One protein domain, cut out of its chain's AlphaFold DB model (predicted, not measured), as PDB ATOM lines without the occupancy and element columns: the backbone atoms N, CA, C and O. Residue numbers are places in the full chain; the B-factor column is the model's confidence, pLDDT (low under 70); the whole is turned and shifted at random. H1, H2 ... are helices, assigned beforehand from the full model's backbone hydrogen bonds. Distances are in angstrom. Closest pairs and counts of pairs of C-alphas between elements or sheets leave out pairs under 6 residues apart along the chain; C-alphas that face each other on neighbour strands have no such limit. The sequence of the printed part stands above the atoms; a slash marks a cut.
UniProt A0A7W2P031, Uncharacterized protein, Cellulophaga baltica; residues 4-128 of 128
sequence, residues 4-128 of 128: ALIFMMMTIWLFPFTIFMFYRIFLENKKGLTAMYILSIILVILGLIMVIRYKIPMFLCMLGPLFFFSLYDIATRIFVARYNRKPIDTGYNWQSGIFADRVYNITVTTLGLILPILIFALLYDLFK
ATOM      1  N   ALA A   4     201.737 168.361 143.628       82.25
ATOM      2  CA  ALA A   4     202.435 167.153 143.193       82.25
ATOM      3  C   ALA A   4     203.725 167.451 142.403       82.25
ATOM      4  O   ALA A   4     204.730 166.765 142.571       82.25
ATOM      5  N   LEU A   5     203.719 168.499 141.574       79.88
ATOM      6  CA  LEU A   5     204.880 168.889 140.771       79.88
ATOM      7  C   LEU A   5     206.001 169.433 141.666       79.88
ATOM      8  O   LEU A   5     207.156 169.055 141.500       79.88
ATOM      9  N   ILE A   6     205.645 170.253 142.657       79.69
ATOM     10  CA  ILE A   6     206.586 170.804 143.646       79.69
ATOM     11  C   ILE A   6     207.224 169.674 144.452       79.69
ATOM     12  O   ILE A   6     208.443 169.619 144.594       79.69
ATOM     13  N   PHE A   7     206.405 168.741 144.940       82.81
ATOM     14  CA  PHE A   7     206.885 167.588 145.691       82.81
ATOM     15  C   PHE A   7     207.857 166.728 144.867       82.81
ATOM     16  O   PHE A   7     208.919 166.336 145.359       82.81
ATOM     17  N   MET A   8     207.540 166.489 143.591       84.19
ATOM     18  CA  MET A   8     208.423 165.770 142.673       84.19
ATOM     19  C   MET A   8     209.769 166.490 142.506       84.19
ATOM     20  O   MET A   8     210.812 165.844 142.591       84.19
ATOM     21  N   MET A   9     209.769 167.816 142.327       81.62
ATOM     22  CA  MET A   9     211.008 168.597 142.227       81.62
ATOM     23  C   MET A   9     211.871 168.449 143.478       81.62
ATOM     24  O   MET A   9     213.053 168.135 143.363       81.62
ATOM     25  N   MET A  10     211.280 168.652 144.662       81.31
ATOM     26  CA  MET A  10     212.009 168.566 145.930       81.31
ATOM     27  C   MET A  10     212.618 167.177 146.114       81.31
ATOM     28  O   MET A  10     213.778 167.061 146.495       81.31
ATOM     29  N   THR A  11     211.871 166.126 145.771       86.12
ATOM     30  CA  THR A  11     212.353 164.742 145.867       86.12
ATOM     31  C   THR A  11     213.542 164.494 144.939       86.12
ATOM     32  O   THR A  11     214.567 163.971 145.372       86.12
ATOM     33  N   ILE A  12     213.443 164.912 143.673       87.19
ATOM     34  CA  ILE A  12     214.515 164.730 142.683       87.19
ATOM     35  C   ILE A  12     215.773 165.514 143.075       87.19
ATOM     36  O   ILE A  12     216.888 165.047 142.857       87.19
ATOM     37  N   TRP A  13     215.611 166.681 143.694       81.19
ATOM     38  CA  TRP A  13     216.726 167.488 144.184       81.19
ATOM     39  C   TRP A  13     217.389 166.962 145.449       81.19
ATOM     40  O   TRP A  13     218.612 167.011 145.567       81.19
ATOM     41  N   LEU A  14     216.600 166.478 146.406       86.50
ATOM     42  CA  LEU A  14     217.118 165.973 147.673       86.50
ATOM     43  C   LEU A  14     217.693 164.562 147.542       86.50
ATOM     44  O   LEU A  14     218.487 164.150 148.388       86.50
ATOM     45  N   PHE A  15     217.345 163.831 146.480       89.44
ATOM     46  CA  PHE A  15     217.894 162.511 146.179       89.44
ATOM     47  C   PHE A  15     219.437 162.473 146.178       89.44
ATOM     48  O   PHE A  15     220.003 161.757 147.009       89.44
ATOM     49  N   PRO A  16     220.155 163.233 145.325       89.44
ATOM     50  CA  PRO A  16     221.616 163.182 145.282       89.44
ATOM     51  C   PRO A  16     222.257 163.647 146.597       89.44
ATOM     52  O   PRO A  16     223.258 163.075 147.028       89.44
ATOM     53  N   PHE A  17     221.640 164.617 147.279       87.88
ATOM     54  CA  PHE A  17     222.080 165.074 148.595       87.88
ATOM     55  C   PHE A  17     221.980 163.961 149.650       87.88
ATOM     56  O   PHE A  17     222.934 163.711 150.382       87.88
ATOM     57  N   THR A  18     220.862 163.236 149.681       89.06
ATOM     58  CA  THR A  18     220.659 162.090 150.582       89.06
ATOM     59  C   THR A  18     221.693 160.995 150.326       89.06
ATOM     60  O   THR A  18     222.281 160.463 151.267       89.06
ATOM     61  N   ILE A  19     221.972 160.686 149.055       89.44
ATOM     62  CA  ILE A  19     223.002 159.705 148.694       89.44
ATOM     63  C   ILE A  19     224.385 160.166 149.162       89.44
ATOM     64  O   ILE A  19     225.136 159.363 149.713       89.44
ATOM     65  N   PHE A  20     224.722 161.444 149.000       89.12
ATOM     66  CA  PHE A  20     225.990 161.985 149.482       89.12
ATOM     67  C   PHE A  20     226.126 161.915 151.009       89.12
ATOM     68  O   PHE A  20     227.177 161.508 151.493       89.12
ATOM     69  N   MET A  21     225.073 162.266 151.753       85.31
ATOM     70  CA  MET A  21     225.102 162.317 153.220       85.31
ATOM     71  C   MET A  21     225.112 160.935 153.882       85.31
ATOM     72  O   MET A  21     225.772 160.759 154.898       85.31
ATOM     73  N   PHE A  22     224.379 159.960 153.338       86.00
ATOM     74  CA  PHE A  22     224.170 158.666 154.010       86.00
ATOM     75  C   PHE A  22     224.791 157.475 153.279       86.00
ATOM     76  O   PHE A  22     225.066 156.447 153.891       86.00
ATOM     77  N   TYR A  23     225.037 157.598 151.975       86.06
ATOM     78  CA  TYR A  23     225.485 156.499 151.119       86.06
ATOM     79  C   TYR A  23     226.750 156.861 150.332       86.06
ATOM     80  O   TYR A  23     226.979 156.342 149.238       86.06
ATOM     81  N   ARG A  24     227.619 157.720 150.886       86.19
ATOM     82  CA  ARG A  24     228.831 158.200 150.198       86.19
ATOM     83  C   ARG A  24     229.753 157.077 149.727       86.19
ATOM     84  O   ARG A  24     230.320 157.166 148.644       86.19
ATOM     85  N   ILE A  25     229.838 155.985 150.489       86.75
ATOM     86  CA  ILE A  25     230.601 154.775 150.129       86.75
ATOM     87  C   ILE A  25     230.190 154.247 148.743       86.75
ATOM     88  O   ILE A  25     231.028 153.768 147.977       86.75
ATOM     89  N   PHE A  26     228.912 154.379 148.380       87.56
ATOM     90  CA  PHE A  26     228.417 153.998 147.061       87.56
ATOM     91  C   PHE A  26     228.987 154.896 145.955       87.56
ATOM     92  O   PHE A  26     229.398 154.395 144.909       87.56
ATOM     93  N   LEU A  27     229.075 156.206 146.197       89.31
ATOM     94  CA  LEU A  27     229.668 157.179 145.270       89.31
ATOM     95  C   LEU A  27     231.191 157.045 145.162       89.31
ATOM     96  O   LEU A  27     231.787 157.417 144.155       89.31
ATOM     97  N   GLU A  28     231.842 156.519 146.194       88.06
ATOM     98  CA  GLU A  28     233.279 156.244 146.189       88.06
ATOM     99  C   GLU A  28     233.661 155.007 145.367       88.06
ATOM    100  O   GLU A  28     234.833 154.846 145.005       88.06
ATOM    101  N   ASN A  29     232.688 154.139 145.073       91.31
ATOM    102  CA  ASN A  29     232.841 153.009 144.170       91.31
ATOM    103  C   ASN A  29     232.562 153.456 142.730       91.31
ATOM    104  O   ASN A  29     231.480 153.952 142.424       91.31
ATOM    105  N   LYS A  30     233.500 153.194 141.811       88.50
ATOM    106  CA  LYS A  30     233.352 153.526 140.385       88.50
ATOM    107  C   LYS A  30     232.042 152.995 139.795       88.50
ATOM    108  O   LYS A  30     231.374 153.723 139.073       88.50
ATOM    109  N   LYS A  31     231.645 151.761 140.131       92.19
ATOM    110  CA  LYS A  31     230.381 151.178 139.649       92.19
ATOM    111  C   LYS A  31     229.164 151.930 140.190       92.19
ATOM    112  O   LYS A  31     228.214 152.148 139.445       92.19
ATOM    113  N   GLY A  32     229.206 152.344 141.458       91.81
ATOM    114  CA  GLY A  32     228.114 153.084 142.083       91.81
ATOM    115  C   GLY A  32     227.974 154.496 141.519       91.81
ATOM    116  O   GLY A  32     226.881 154.892 141.121       91.81
ATOM    117  N   LEU A  33     229.088 155.215 141.353       92.81
ATOM    118  CA  LEU A  33     229.086 156.523 140.698       92.81
ATOM    119  C   LEU A  33     228.588 156.436 139.246       92.81
ATOM    120  O   LEU A  33     227.766 157.246 138.825       92.81
ATOM    121  N   THR A  34     229.020 155.424 138.483       94.62
ATOM    122  CA  THR A  34     228.515 155.183 137.121       94.62
ATOM    123  C   THR A  34     227.009 154.912 137.108       94.62
ATOM    124  O   THR A  34     226.311 155.465 136.262       94.62
ATOM    125  N   ALA A  35     226.485 154.125 138.051       94.44
ATOM    126  CA  ALA A  35     225.046 153.892 138.161       94.44
ATOM    127  C   ALA A  35     224.266 155.194 138.422       94.44
ATOM    128  O   ALA A  35     223.232 155.426 137.796       94.44
ATOM    129  N   MET A  36     224.790 156.078 139.278       95.12
ATOM    130  CA  MET A  36     224.188 157.390 139.546       95.12
ATOM    131  C   MET A  36     224.190 158.303 138.316       95.12
ATOM    132  O   MET A  36     223.200 158.989 138.062       95.12
ATOM    133  N   TYR A  37     225.252 158.272 137.507       95.06
ATOM    134  CA  TYR A  37     225.282 158.987 136.230       95.06
ATOM    135  C   TYR A  37     224.248 158.456 135.239       95.06
ATOM    136  O   TYR A  37     223.528 159.251 134.644       95.06
ATOM    137  N   ILE A  38     224.130 157.133 135.091       96.69
ATOM    138  CA  ILE A  38     223.126 156.517 134.209       96.69
ATOM    139  C   ILE A  38     221.719 156.944 134.634       96.69
ATOM    140  O   ILE A  38     220.947 157.422 133.804       96.69
ATOM    141  N   LEU A  39     221.404 156.847 135.930       95.25
ATOM    142  CA  LEU A  39     220.118 157.287 136.470       95.25
ATOM    143  C   LEU A  39     219.872 158.778 136.200       95.25
ATOM    144  O   LEU A  39     218.786 159.159 135.772       95.25
ATOM    145  N   SER A  40     220.889 159.616 136.398       94.75
ATOM    146  CA  SER A  40     220.790 161.057 136.157       94.75
ATOM    147  C   SER A  40     220.537 161.374 134.685       94.75
ATOM    148  O   SER A  40     219.692 162.207 134.384       94.75
ATOM    149  N   ILE A  41     221.201 160.684 133.756       96.12
ATOM    150  CA  ILE A  41     220.978 160.853 132.313       96.12
ATOM    151  C   ILE A  41     219.547 160.456 131.937       96.12
ATOM    152  O   ILE A  41     218.889 161.188 131.199       96.12
ATOM    153  N   ILE A  42     219.036 159.343 132.476       96.69
ATOM    154  CA  ILE A  42     217.643 158.924 132.264       96.69
ATOM    155  C   ILE A  42     216.680 160.016 132.743       96.69
ATOM    156  O   ILE A  42     215.772 160.395 132.005       96.69
ATOM    157  N   LEU A  43     216.900 160.567 133.942       94.31
ATOM    158  CA  LEU A  43     216.084 161.659 134.478       94.31
ATOM    159  C   LEU A  43     216.140 162.906 133.592       94.31
ATOM    160  O   LEU A  43     215.103 163.503 133.328       94.31
ATOM    161  N   VAL A  44     217.313 163.275 133.079       93.81
ATOM    162  CA  VAL A  44     217.452 164.409 132.155       93.81
ATOM    163  C   VAL A  44     216.650 164.190 130.876       93.81
ATOM    164  O   VAL A  44     215.908 165.081 130.470       93.81
ATOM    165  N   ILE A  45     216.746 163.006 130.265       95.75
ATOM    166  CA  ILE A  45     215.986 162.671 129.054       95.75
ATOM    167  C   ILE A  45     214.481 162.762 129.329       95.75
ATOM    168  O   ILE A  45     213.756 163.401 128.566       95.75
ATOM    169  N   LEU A  46     214.011 162.184 130.440       94.38
ATOM    170  CA  LEU A  46     212.608 162.277 130.849       94.38
ATOM    171  C   LEU A  46     212.187 163.733 131.072       94.38
ATOM    172  O   LEU A  46     211.151 164.149 130.562       94.38
ATOM    173  N   GLY A  47     213.006 164.525 131.761       92.06
ATOM    174  CA  GLY A  47     212.753 165.944 131.997       92.06
ATOM    175  C   GLY A  47     212.574 166.708 130.693       92.06
ATOM    176  O   GLY A  47     211.568 167.393 130.521       92.06
ATOM    177  N   LEU A  48     213.482 166.523 129.734       92.44
ATOM    178  CA  LEU A  48     213.405 167.156 128.415       92.44
ATOM    179  C   LEU A  48     212.145 166.743 127.642       92.44
ATOM    180  O   LEU A  48     211.456 167.612 127.102       92.44
ATOM    181  N   ILE A  49     211.790 165.452 127.632       94.88
ATOM    182  CA  ILE A  49     210.546 164.962 127.011       94.88
ATOM    183  C   ILE A  49     209.330 165.668 127.626       94.88
ATOM    184  O   ILE A  49     208.449 166.139 126.902       94.88
ATOM    185  N   MET A  50     209.292 165.782 128.956       91.75
ATOM    186  CA  MET A  50     208.181 166.403 129.675       91.75
ATOM    187  C   MET A  50     208.103 167.915 129.411       91.75
ATOM    188  O   MET A  50     207.007 168.429 129.180       91.75
ATOM    189  N   VAL A  51     209.237 168.628 129.356       91.06
ATOM    190  CA  VAL A  51     209.278 170.050 128.957       91.06
ATOM    191  C   VAL A  51     208.707 170.227 127.551       91.06
ATOM    192  O   VAL A  51     207.845 171.078 127.341       91.06
ATOM    193  N   ILE A  52     209.141 169.414 126.584       92.06
ATOM    194  CA  ILE A  52     208.699 169.536 125.188       92.06
ATOM    195  C   ILE A  52     207.202 169.249 125.061       92.06
ATOM    196  O   ILE A  52     206.501 169.993 124.367       92.06
ATOM    197  N   ARG A  53     206.717 168.191 125.728       93.69
ATOM    198  CA  ARG A  53     205.332 167.716 125.633       93.69
ATOM    199  C   ARG A  53     204.339 168.626 126.346       93.69
ATOM    200  O   ARG A  53     203.287 168.908 125.784       93.69
ATOM    201  N   TYR A  54     204.658 169.046 127.567       90.00
ATOM    202  CA  TYR A  54     203.730 169.787 128.424       90.00
ATOM    203  C   TYR A  54     203.993 171.292 128.444       90.00
ATOM    204  O   TYR A  54     203.169 172.028 128.975       90.00
ATOM    205  N   LYS A  55     205.113 171.756 127.871       87.62
ATOM    206  CA  LYS A  55     205.536 173.169 127.882       87.62
ATOM    207  C   LYS A  55     205.657 173.741 129.297       87.62
ATOM    208  O   LYS A  55     205.399 174.914 129.529       87.62
ATOM    209  N   ILE A  56     206.059 172.896 130.249       87.12
ATOM    210  CA  ILE A  56     206.281 173.277 131.647       87.12
ATOM    211  C   ILE A  56     207.796 173.251 131.908       87.12
ATOM    212  O   ILE A  56     208.356 172.163 132.066       87.12
ATOM    213  N   PRO A  57     208.475 174.412 132.010       84.44
ATOM    214  CA  PRO A  57     209.925 174.478 132.247       84.44
ATOM    215  C   PRO A  57     210.354 173.857 133.582       84.44
ATOM    216  O   PRO A  57     211.510 173.501 133.777       84.44
ATOM    217  N   MET A  58     209.408 173.672 134.505       84.69
ATOM    218  CA  MET A  58     209.639 173.086 135.822       84.69
ATOM    219  C   MET A  58     210.261 171.680 135.778       84.69
ATOM    220  O   MET A  58     211.003 171.311 136.685       84.69
ATOM    221  N   PHE A  59     210.037 170.920 134.699       88.62
ATOM    222  CA  PHE A  59     210.659 169.607 134.495       88.62
ATOM    223  C   PHE A  59     212.186 169.665 134.290       88.62
ATOM    224  O   PHE A  59     212.855 168.641 134.421       88.62
ATOM    225  N   LEU A  60     212.771 170.850 134.061       87.12
ATOM    226  CA  LEU A  60     214.226 171.040 134.009       87.12
ATOM    227  C   LEU A  60     214.915 170.785 135.357       87.12
ATOM    228  O   LEU A  60     216.124 170.565 135.390       87.12
ATOM    229  N   CYS A  61     214.170 170.712 136.468       86.31
ATOM    230  CA  CYS A  61     214.710 170.299 137.767       86.31
ATOM    231  C   CYS A  61     215.373 168.908 137.732       86.31
ATOM    232  O   CYS A  61     216.232 168.617 138.563       86.31
ATOM    233  N   MET A  62     215.009 168.061 136.757       90.75
ATOM    234  CA  MET A  62     215.588 166.730 136.555       90.75
ATOM    235  C   MET A  62     217.070 166.755 136.149       90.75
ATOM    236  O   MET A  62     217.735 165.725 136.216       90.75
ATOM    237  N   LEU A  63     217.614 167.927 135.805       89.62
ATOM    238  CA  LEU A  63     219.054 168.145 135.637       89.62
ATOM    239  C   LEU A  63     219.823 168.131 136.968       89.62
ATOM    240  O   LEU A  63     221.027 167.885 136.971       89.62
ATOM    241  N   GLY A  64     219.147 168.379 138.095       89.19
ATOM    242  CA  GLY A  64     219.772 168.540 139.411       89.19
ATOM    243  C   GLY A  64     220.713 167.395 139.812       89.19
ATOM    244  O   GLY A  64     221.872 167.675 140.125       89.19
ATOM    245  N   PRO A  65     220.281 166.120 139.749       92.25
ATOM    246  CA  PRO A  65     221.142 164.978 140.056       92.25
ATOM    247  C   PRO A  65     222.425 164.930 139.223       92.25
ATOM    248  O   PRO A  65     223.500 164.712 139.780       92.25
ATOM    249  N   LEU A  66     222.337 165.205 137.916       92.56
ATOM    250  CA  LEU A  66     223.505 165.198 137.036       92.56
ATOM    251  C   LEU A  66     224.527 166.250 137.482       92.56
ATOM    252  O   LEU A  66     225.702 165.929 137.649       92.56
ATOM    253  N   PHE A  67     224.069 167.476 137.747       90.31
ATOM    254  CA  PHE A  67     224.933 168.548 138.243       90.31
ATOM    255  C   PHE A  67     225.572 168.210 139.588       90.31
ATOM    256  O   PHE A  67     226.775 168.411 139.754       90.31
ATOM    257  N   PHE A  68     224.798 167.670 140.531       92.62
ATOM    258  CA  PHE A  68     225.316 167.300 141.844       92.62
ATOM    259  C   PHE A  68     226.421 166.243 141.731       92.62
ATOM    260  O   PHE A  68     227.496 166.408 142.306       92.62
ATOM    261  N   PHE A  69     226.190 165.160 140.983       93.56
ATOM    262  CA  PHE A  69     227.185 164.091 140.866       93.56
ATOM    263  C   PHE A  69     228.423 164.525 140.075       93.56
ATOM    264  O   PHE A  69     229.530 164.118 140.425       93.56
ATOM    265  N   SER A  70     228.271 165.408 139.081       93.19
ATOM    266  CA  SER A  70     229.410 166.041 138.407       93.19
ATOM    267  C   SER A  70     230.221 166.932 139.341       93.19
ATOM    268  O   SER A  70     231.446 166.828 139.363       93.19
ATOM    269  N   LEU A  71     229.561 167.758 140.157       93.81
ATOM    270  CA  LEU A  71     230.225 168.560 141.183       93.81
ATOM    271  C   LEU A  71     230.985 167.668 142.171       93.81
ATOM    272  O   LEU A  71     232.148 167.940 142.460       93.81
ATOM    273  N   TYR A  72     230.351 166.599 142.660       94.12
ATOM    274  CA  TYR A  72     230.977 165.633 143.561       94.12
ATOM    275  C   TYR A  72     232.229 165.001 142.940       94.12
ATOM    276  O   TYR A  72     233.277 164.971 143.584       94.12
ATOM    277  N   ASP A  73     232.154 164.523 141.694       94.50
ATOM    278  CA  ASP A  73     233.286 163.887 141.008       94.50
ATOM    279  C   ASP A  73     234.439 164.882 140.800       94.50
ATOM    280  O   ASP A  73     235.582 164.599 141.160       94.50
ATOM    281  N   ILE A  74     234.141 166.093 140.316       95.31
ATOM    282  CA  ILE A  74     235.142 167.154 140.122       95.31
ATOM    283  C   ILE A  74     235.798 167.528 141.454       95.31
ATOM    284  O   ILE A  74     237.027 167.527 141.556       95.31
ATOM    285  N   ALA A  75     235.003 167.807 142.488       95.19
ATOM    286  CA  ALA A  75     235.517 168.166 143.803       95.19
ATOM    287  C   ALA A  75     236.375 167.035 144.391       95.19
ATOM    288  O   ALA A  75     237.447 167.300 144.937       95.19
ATOM    289  N   THR A  76     235.938 165.778 144.249       94.81
ATOM    290  CA  THR A  76     236.686 164.605 144.725       94.81
ATOM    291  C   THR A  76     238.030 164.503 144.015       94.81
ATOM    292  O   THR A  76     239.054 164.317 144.670       94.81
ATOM    293  N   ARG A  77     238.060 164.662 142.686       95.06
ATOM    294  CA  ARG A  77     239.304 164.624 141.902       95.06
ATOM    295  C   ARG A  77     240.270 165.727 142.317       95.06
ATOM    296  O   ARG A  77     241.447 165.442 142.511       95.06
ATOM    297  N   ILE A  78     239.777 166.953 142.507       96.75
ATOM    298  CA  ILE A  78     240.588 168.084 142.984       96.75
ATOM    299  C   ILE A  78     241.161 167.784 144.374       96.75
ATOM    300  O   ILE A  78     242.346 168.008 144.620       96.75
ATOM    301  N   PHE A  79     240.342 167.243 145.280       96.81
ATOM    302  CA  PHE A  79     240.781 166.893 146.626       96.81
ATOM    303  C   PHE A  79     241.865 165.808 146.604       96.81
ATOM    304  O   PHE A  79     242.919 165.977 147.217       96.81
ATOM    305  N   VAL A  80     241.634 164.718 145.866       95.69
ATOM    306  CA  VAL A  80     242.582 163.602 145.754       95.69
ATOM    307  C   VAL A  80     243.893 164.061 145.123       95.69
ATOM    308  O   VAL A  80     244.949 163.712 145.636       95.69
ATOM    309  N   ALA A  81     243.843 164.888 144.076       96.69
ATOM    310  CA  ALA A  81     245.043 165.429 143.440       96.69
ATOM    311  C   ALA A  81     245.879 166.305 144.390       96.69
ATOM    312  O   ALA A  81     247.100 166.342 144.278       96.69
ATOM    313  N   ARG A  82     245.235 167.008 145.332       96.75
ATOM    314  CA  ARG A  82     245.916 167.903 146.278       96.75
ATOM    315  C   ARG A  82     246.424 167.199 147.534       96.75
ATOM    316  O   ARG A  82     247.479 167.565 148.043       96.75
ATOM    317  N   TYR A  83     245.665 166.243 148.063       95.12
ATOM    318  CA  TYR A  83     245.928 165.631 149.370       95.12
ATOM    319  C   TYR A  83     246.343 164.156 149.291       95.12
ATOM    320  O   TYR A  83     246.609 163.555 150.329       95.12
ATOM    321  N   ASN A  84     246.395 163.559 148.091       94.56
ATOM    322  CA  ASN A  84     246.757 162.154 147.836       94.56
ATOM    323  C   ASN A  84     245.940 161.123 148.634       94.56
ATOM    324  O   ASN A  84     246.372 159.994 148.857       94.56
ATOM    325  N   ARG A  85     244.731 161.496 149.057       93.31
ATOM    326  CA  ARG A  85     243.777 160.625 149.748       93.31
ATOM    327  C   ARG A  85     242.350 161.066 149.457       93.31
ATOM    328  O   ARG A  85     242.119 162.195 149.029       93.31
ATOM    329  N   LYS A  86     241.382 160.191 149.733       91.31
ATOM    330  CA  LYS A  86     239.962 160.555 149.683       91.31
ATOM    331  C   LYS A  86     239.598 161.478 150.859       91.31
ATOM    332  O   LYS A  86     240.215 161.358 151.928       91.31
ATOM    333  N   PRO A  87     238.627 162.390 150.677       91.12
ATOM    334  CA  PRO A  87     238.075 163.150 151.792       91.12
ATOM    335  C   PRO A  87     237.453 162.183 152.798       91.12
ATOM    336  O   PRO A  87     237.011 161.107 152.419       91.12
ATOM    337  N   ILE A  88     237.414 162.531 154.074       89.12
ATOM    338  CA  ILE A  88     236.759 161.758 155.134       89.12
ATOM    339  C   ILE A  88     235.353 162.330 155.338       89.12
ATOM    340  O   ILE A  88     235.095 163.499 155.039       89.12
ATOM    341  N   ASP A  89     234.401 161.506 155.763       84.44
ATOM    342  CA  ASP A  89     233.111 162.024 156.212       84.44
ATOM    343  C   ASP A  89     233.288 162.724 157.568       84.44
ATOM    344  O   ASP A  89     233.739 162.127 158.548       84.44
ATOM    345  N   THR A  90     232.979 164.019 157.605       84.44
ATOM    346  CA  THR A  90     233.125 164.856 158.798       84.44
ATOM    347  C   THR A  90     231.794 165.231 159.431       84.44
ATOM    348  O   THR A  90     231.802 166.043 160.349       84.44
ATOM    349  N   GLY A  91     230.662 164.680 158.974       74.56
ATOM    350  CA  GLY A  91     229.338 165.024 159.513       74.56
ATOM    351  C   GLY A  91     229.219 164.761 161.018       74.56
ATOM    352  O   GLY A  91     228.614 165.546 161.741       74.56
ATOM    353  N   TYR A  92     229.882 163.703 161.496       74.44
ATOM    354  CA  TYR A  92     229.911 163.311 162.911       74.44
ATOM    355  C   TYR A  92     231.330 163.221 163.494       74.44
ATOM    356  O   TYR A  92     231.501 162.830 164.648       74.44
ATOM    357  N   ASN A  93     232.362 163.582 162.722       80.25
ATOM    358  CA  ASN A  93     233.757 163.511 163.157       80.25
ATOM    359  C   ASN A  93     234.304 164.910 163.484       80.25
ATOM    360  O   ASN A  93     234.495 165.745 162.598       80.25
ATOM    361  N   TRP A  94     234.598 165.138 164.768       79.19
ATOM    362  CA  TRP A  94     235.089 166.414 165.301       79.19
ATOM    363  C   TRP A  94     236.594 166.434 165.591       79.19
ATOM    364  O   TRP A  94     237.090 167.417 166.141       79.19
ATOM    365  N   GLN A  95     237.335 165.401 165.180       87.56
ATOM    366  CA  GLN A  95     238.784 165.317 165.378       87.56
ATOM    367  C   GLN A  95     239.523 166.536 164.800       87.56
ATOM    368  O   GLN A  95     239.099 167.148 163.818       87.56
ATOM    369  N   SER A  96     240.648 166.897 165.414       83.56
ATOM    370  CA  SER A  96     241.576 167.898 164.883       83.56
ATOM    371  C   SER A  96     242.306 167.369 163.640       83.56
ATOM    372  O   SER A  96     242.520 166.169 163.508       83.56
ATOM    373  N   GLY A  97     242.719 168.259 162.732       86.38
ATOM    374  CA  GLY A  97     243.503 167.891 161.538       86.38
ATOM    375  C   GLY A  97     242.689 167.524 160.287       86.38
ATOM    376  O   GLY A  97     243.270 167.345 159.222       86.38
ATOM    377  N   ILE A  98     241.356 167.499 160.369       91.06
ATOM    378  CA  ILE A  98     240.443 167.213 159.237       91.06
ATOM    379  C   ILE A  98     239.845 168.483 158.605       91.06
ATOM    380  O   ILE A  98     238.764 168.462 158.021       91.06
ATOM    381  N   PHE A  99     240.515 169.632 158.751       91.75
ATOM    382  CA  PHE A  99     239.995 170.916 158.260       91.75
ATOM    383  C   PHE A  99     239.702 170.882 156.754       91.75
ATOM    384  O   PHE A  99     238.631 171.308 156.326       91.75
ATOM    385  N   ALA A 100     240.613 170.316 155.958       92.56
ATOM    386  CA  ALA A 100     240.427 170.186 154.515       92.56
ATOM    387  C   ALA A 100     239.183 169.350 154.163       92.56
ATOM    388  O   ALA A 100     238.434 169.719 153.260       92.56
ATOM    389  N   ASP A 101     238.931 168.262 154.894       93.56
ATOM    390  CA  ASP A 101     237.759 167.400 154.710       93.56
ATOM    391  C   ASP A 101     236.456 168.133 155.036       93.56
ATOM    392  O   ASP A 101     235.468 167.998 154.319       93.56
ATOM    393  N   ARG A 102     236.464 168.968 156.082       92.50
ATOM    394  CA  ARG A 102     235.313 169.808 156.438       92.50
ATOM    395  C   ARG A 102     235.017 170.825 155.349       92.50
ATOM    396  O   ARG A 102     233.868 170.947 154.937       92.50
ATOM    397  N   VAL A 103     236.045 171.519 154.858       93.62
ATOM    398  CA  VAL A 103     235.897 172.468 153.746       93.62
ATOM    399  C   VAL A 103     235.346 171.752 152.516       93.62
ATOM    400  O   VAL A 103     234.413 172.259 151.898       93.62
ATOM    401  N   TYR A 104     235.851 170.559 152.197       94.62
ATOM    402  CA  TYR A 104     235.329 169.733 151.113       94.62
ATOM    403  C   TYR A 104     233.838 169.410 151.299       94.62
ATOM    404  O   TYR A 104     233.040 169.718 150.415       94.62
ATOM    405  N   ASN A 105     233.448 168.851 152.450       92.25
ATOM    406  CA  ASN A 105     232.063 168.452 152.712       92.25
ATOM    407  C   ASN A 105     231.121 169.665 152.678       92.25
ATOM    408  O   ASN A 105     230.114 169.628 151.979       92.25
ATOM    409  N   ILE A 106     231.485 170.776 153.333       91.88
ATOM    410  CA  ILE A 106     230.704 172.024 153.302       91.88
ATOM    411  C   ILE A 106     230.564 172.538 151.870       91.88
ATOM    412  O   ILE A 106     229.469 172.925 151.466       91.88
ATOM    413  N   THR A 107     231.645 172.528 151.089       93.00
ATOM    414  CA  THR A 107     231.637 173.023 149.708       93.00
ATOM    415  C   THR A 107     230.718 172.183 148.830       93.00
ATOM    416  O   THR A 107     229.850 172.741 148.163       93.00
ATOM    417  N   VAL A 108     230.856 170.853 148.852       93.25
ATOM    418  CA  VAL A 108     230.023 169.950 148.042       93.25
ATOM    419  C   VAL A 108     228.560 170.017 148.469       93.25
ATOM    420  O   VAL A 108     227.691 170.102 147.610       93.25
ATOM    421  N   THR A 109     228.271 170.056 149.771       90.69
ATOM    422  CA  THR A 109     226.903 170.213 150.279       90.69
ATOM    423  C   THR A 109     226.289 171.542 149.849       90.69
ATOM    424  O   THR A 109     225.188 171.567 149.305       90.69
ATOM    425  N   THR A 110     227.001 172.648 150.059       91.12
ATOM    426  CA  THR A 110     226.484 173.995 149.787       91.12
ATOM    427  C   THR A 110     226.278 174.198 148.292       91.12
ATOM    428  O   THR A 110     225.186 174.556 147.859       91.12
ATOM    429  N   LEU A 111     227.297 173.914 147.479       91.62
ATOM    430  CA  LEU A 111     227.199 174.052 146.029       91.62
ATOM    431  C   LEU A 111     226.243 173.021 145.426       91.62
ATOM    432  O   LEU A 111     225.508 173.353 144.505       91.62
ATOM    433  N   GLY A 112     226.208 171.799 145.955       87.56
ATOM    434  CA  GLY A 112     225.315 170.746 145.485       87.56
ATOM    435  C   GLY A 112     223.842 171.061 145.733       87.56
ATOM    436  O   GLY A 112     223.004 170.682 144.923       87.56
ATOM    437  N   LEU A 113     223.519 171.794 146.801       85.62
ATOM    438  CA  LEU A 113     222.162 172.278 147.047       85.62
ATOM    439  C   LEU A 113     221.861 173.565 146.273       85.62
ATOM    440  O   LEU A 113     220.785 173.670 145.699       85.62
ATOM    441  N   ILE A 114     222.793 174.524 146.228       86.88
ATOM    442  CA  ILE A 114     222.554 175.867 145.670       86.88
ATOM    443  C   ILE A 114     222.646 175.901 144.137       86.88
ATOM    444  O   ILE A 114     221.795 176.514 143.492       86.88
ATOM    445  N   LEU A 115     223.654 175.269 143.525       81.00
ATOM    446  CA  LEU A 115     223.870 175.358 142.073       81.00
ATOM    447  C   LEU A 115     222.674 174.841 141.263       81.00
ATOM    448  O   LEU A 115     222.278 175.537 140.327       81.00
ATOM    449  N   PRO A 116     222.041 173.701 141.605       78.38
ATOM    450  CA  PRO A 116     220.841 173.264 140.902       78.38
ATOM    451  C   PRO A 116     219.690 174.276 140.978       78.38
ATOM    452  O   PRO A 116     218.959 174.402 139.999       78.38
ATOM    453  N   ILE A 117     219.553 175.024 142.085       81.31
ATOM    454  CA  ILE A 117     218.557 176.108 142.235       81.31
ATOM    455  C   ILE A 117     218.826 177.212 141.234       81.31
ATOM    456  O   ILE A 117     217.923 177.618 140.508       81.31
ATOM    457  N   LEU A 118     220.069 177.686 141.195       83.06
ATOM    458  CA  LEU A 118     220.466 178.791 140.334       83.06
ATOM    459  C   LEU A 118     220.336 178.410 138.861       83.06
ATOM    460  O   LEU A 118     219.770 179.168 138.082       83.06
ATOM    461  N   ILE A 119     220.791 177.212 138.488       78.06
ATOM    462  CA  ILE A 119     220.668 176.698 137.120       78.06
ATOM    463  C   ILE A 119     219.197 176.548 136.742       78.06
ATOM    464  O   ILE A 119     218.802 176.960 135.656       78.06
ATOM    465  N   PHE A 120     218.369 176.000 137.633       79.94
ATOM    466  CA  PHE A 120     216.935 175.900 137.395       79.94
ATOM    467  C   PHE A 120     216.292 177.276 137.205       79.94
ATOM    468  O   PHE A 120     215.531 177.446 136.261       79.94
ATOM    469  N   ALA A 121     216.605 178.252 138.059       82.62
ATOM    470  CA  ALA A 121     216.070 179.607 137.959       82.62
ATOM    471  C   ALA A 121     216.478 180.285 136.641       82.62
ATOM    472  O   ALA A 121     215.628 180.859 135.967       82.62
ATOM    473  N   LEU A 122     217.748 180.151 136.241       83.62
ATOM    474  CA  LEU A 122     218.258 180.666 134.966       83.62
ATOM    475  C   LEU A 122     217.561 180.013 133.772       83.62
ATOM    476  O   LEU A 122     217.105 180.702 132.867       83.62
ATOM    477  N   LEU A 123     217.452 178.684 133.769       79.50
ATOM    478  CA  LEU A 123     216.768 177.968 132.697       79.50
ATOM    479  C   LEU A 123     215.279 178.320 132.655       79.50
ATOM    480  O   LEU A 123     214.733 178.534 131.581       79.50
ATOM    481  N   TYR A 124     214.618 178.408 133.807       79.75
ATOM    482  CA  TYR A 124     213.214 178.794 133.886       79.75
ATOM    483  C   TYR A 124     212.970 180.173 133.263       79.75
ATOM    484  O   TYR A 124     212.014 180.319 132.511       79.75
ATOM    485  N   ASP A 125     213.841 181.147 133.537       82.50
ATOM    486  CA  ASP A 125     213.748 182.492 132.962       82.50
ATOM    487  C   ASP A 125     213.987 182.493 131.441       82.50
ATOM    488  O   ASP A 125     213.253 183.139 130.704       82.50
ATOM    489  N   LEU A 126     214.938 181.686 130.950       79.19
ATOM    490  CA  LEU A 126     215.200 181.521 129.511       79.19
ATOM    491  C   LEU A 126     214.050 180.853 128.737       79.19
ATOM    492  O   LEU A 126     213.940 181.043 127.528       79.19
ATOM    493  N   PHE A 127     213.241 180.027 129.406       71.38
ATOM    494  CA  PHE A 127     212.132 179.275 128.803       71.38
ATOM    495  C   PHE A 127     210.744 179.856 129.122       71.38
ATOM    496  O   PHE A 127     209.739 179.226 128.779       71.38
ATOM    497  N   LYS A 128     210.684 181.008 129.796       65.56
ATOM    498  CA  LYS A 128     209.456 181.772 130.038       65.56
ATOM    499  C   LYS A 128     209.052 182.564 128.796       65.56
ATOM    500  O   LYS A 128     207.826 182.643 128.563       65.56
TER     501      LYS A 128
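Overview. This is residues 4 to 128 of the 128 residues of an uncharacterized protein of Cellulophaga baltica (UniProt A0A7W2P031). What shape do these residues make? Four long helices run lengthwise in an elongated body, H4 in the middle with H1, H3 and H5 packed on it; short H2 sits at the turn from H1 to H3, and residues 84 to 98 loop from H4 to H5 at one end. What builds it? The printed part has 125 residues with five named helices, H1 to H5 in order, and no named strand, an all helix class; H1, H4 and H5 form a bundle, side by side. It is compact, with a radius of gyration of the C-alphas of 15.9 A, and spans 52 by 27 by 25 A.

Arrangement. What does H1, residues 4 to 22, meet? With residues 9 to 17 alone it touches H4, residues 57 to 83, the same way at a shallow tilt of 12 degrees; the closest C-alphas, of Pro 16 and Pro 65, are 5.5 A apart. What comes next? H2, residues 24 to 28, touches H3, residues 30 to 54, only at the corner, the closest C-alphas, of Leu 27 and Leu 33, being 4.7 A apart. H3 and H4 form a hairpin at a shallow tilt of 24 degrees, the closest C-alphas, of Gly 47 and Phe 59, being 4.9 A apart. And the last helix? H5, residues 99 to 126, forms a hairpin with H4 at a shallow tilt of 27 degrees, the closest C-alphas, of Phe 68 and Gly 112, being 5.0 A apart; H3 and H5 are apart. Every O i to N i+4 pair is within hydrogen-bond range in H2 and H3, against 13 of 15 in H1, 17 of 23 in H4 and 22 of 24 in H5.

Along the chain. Where are the anchors? H1 begins at C-alpha 4 (202.435, 167.153, 143.193) and H5 ends at C-alpha 126 (215.200, 181.521, 129.511). How long are the helices? H1 measures 25.7 A, H3 35.8 A, H4 40.8 A and H5 39.4 A.

Size, cuts and confidence. Which links are long? H4 to H5 is, with 15 residues; the other three are tight, and the printed part has no cut. Where is confidence low? Residue 128 alone is under 70.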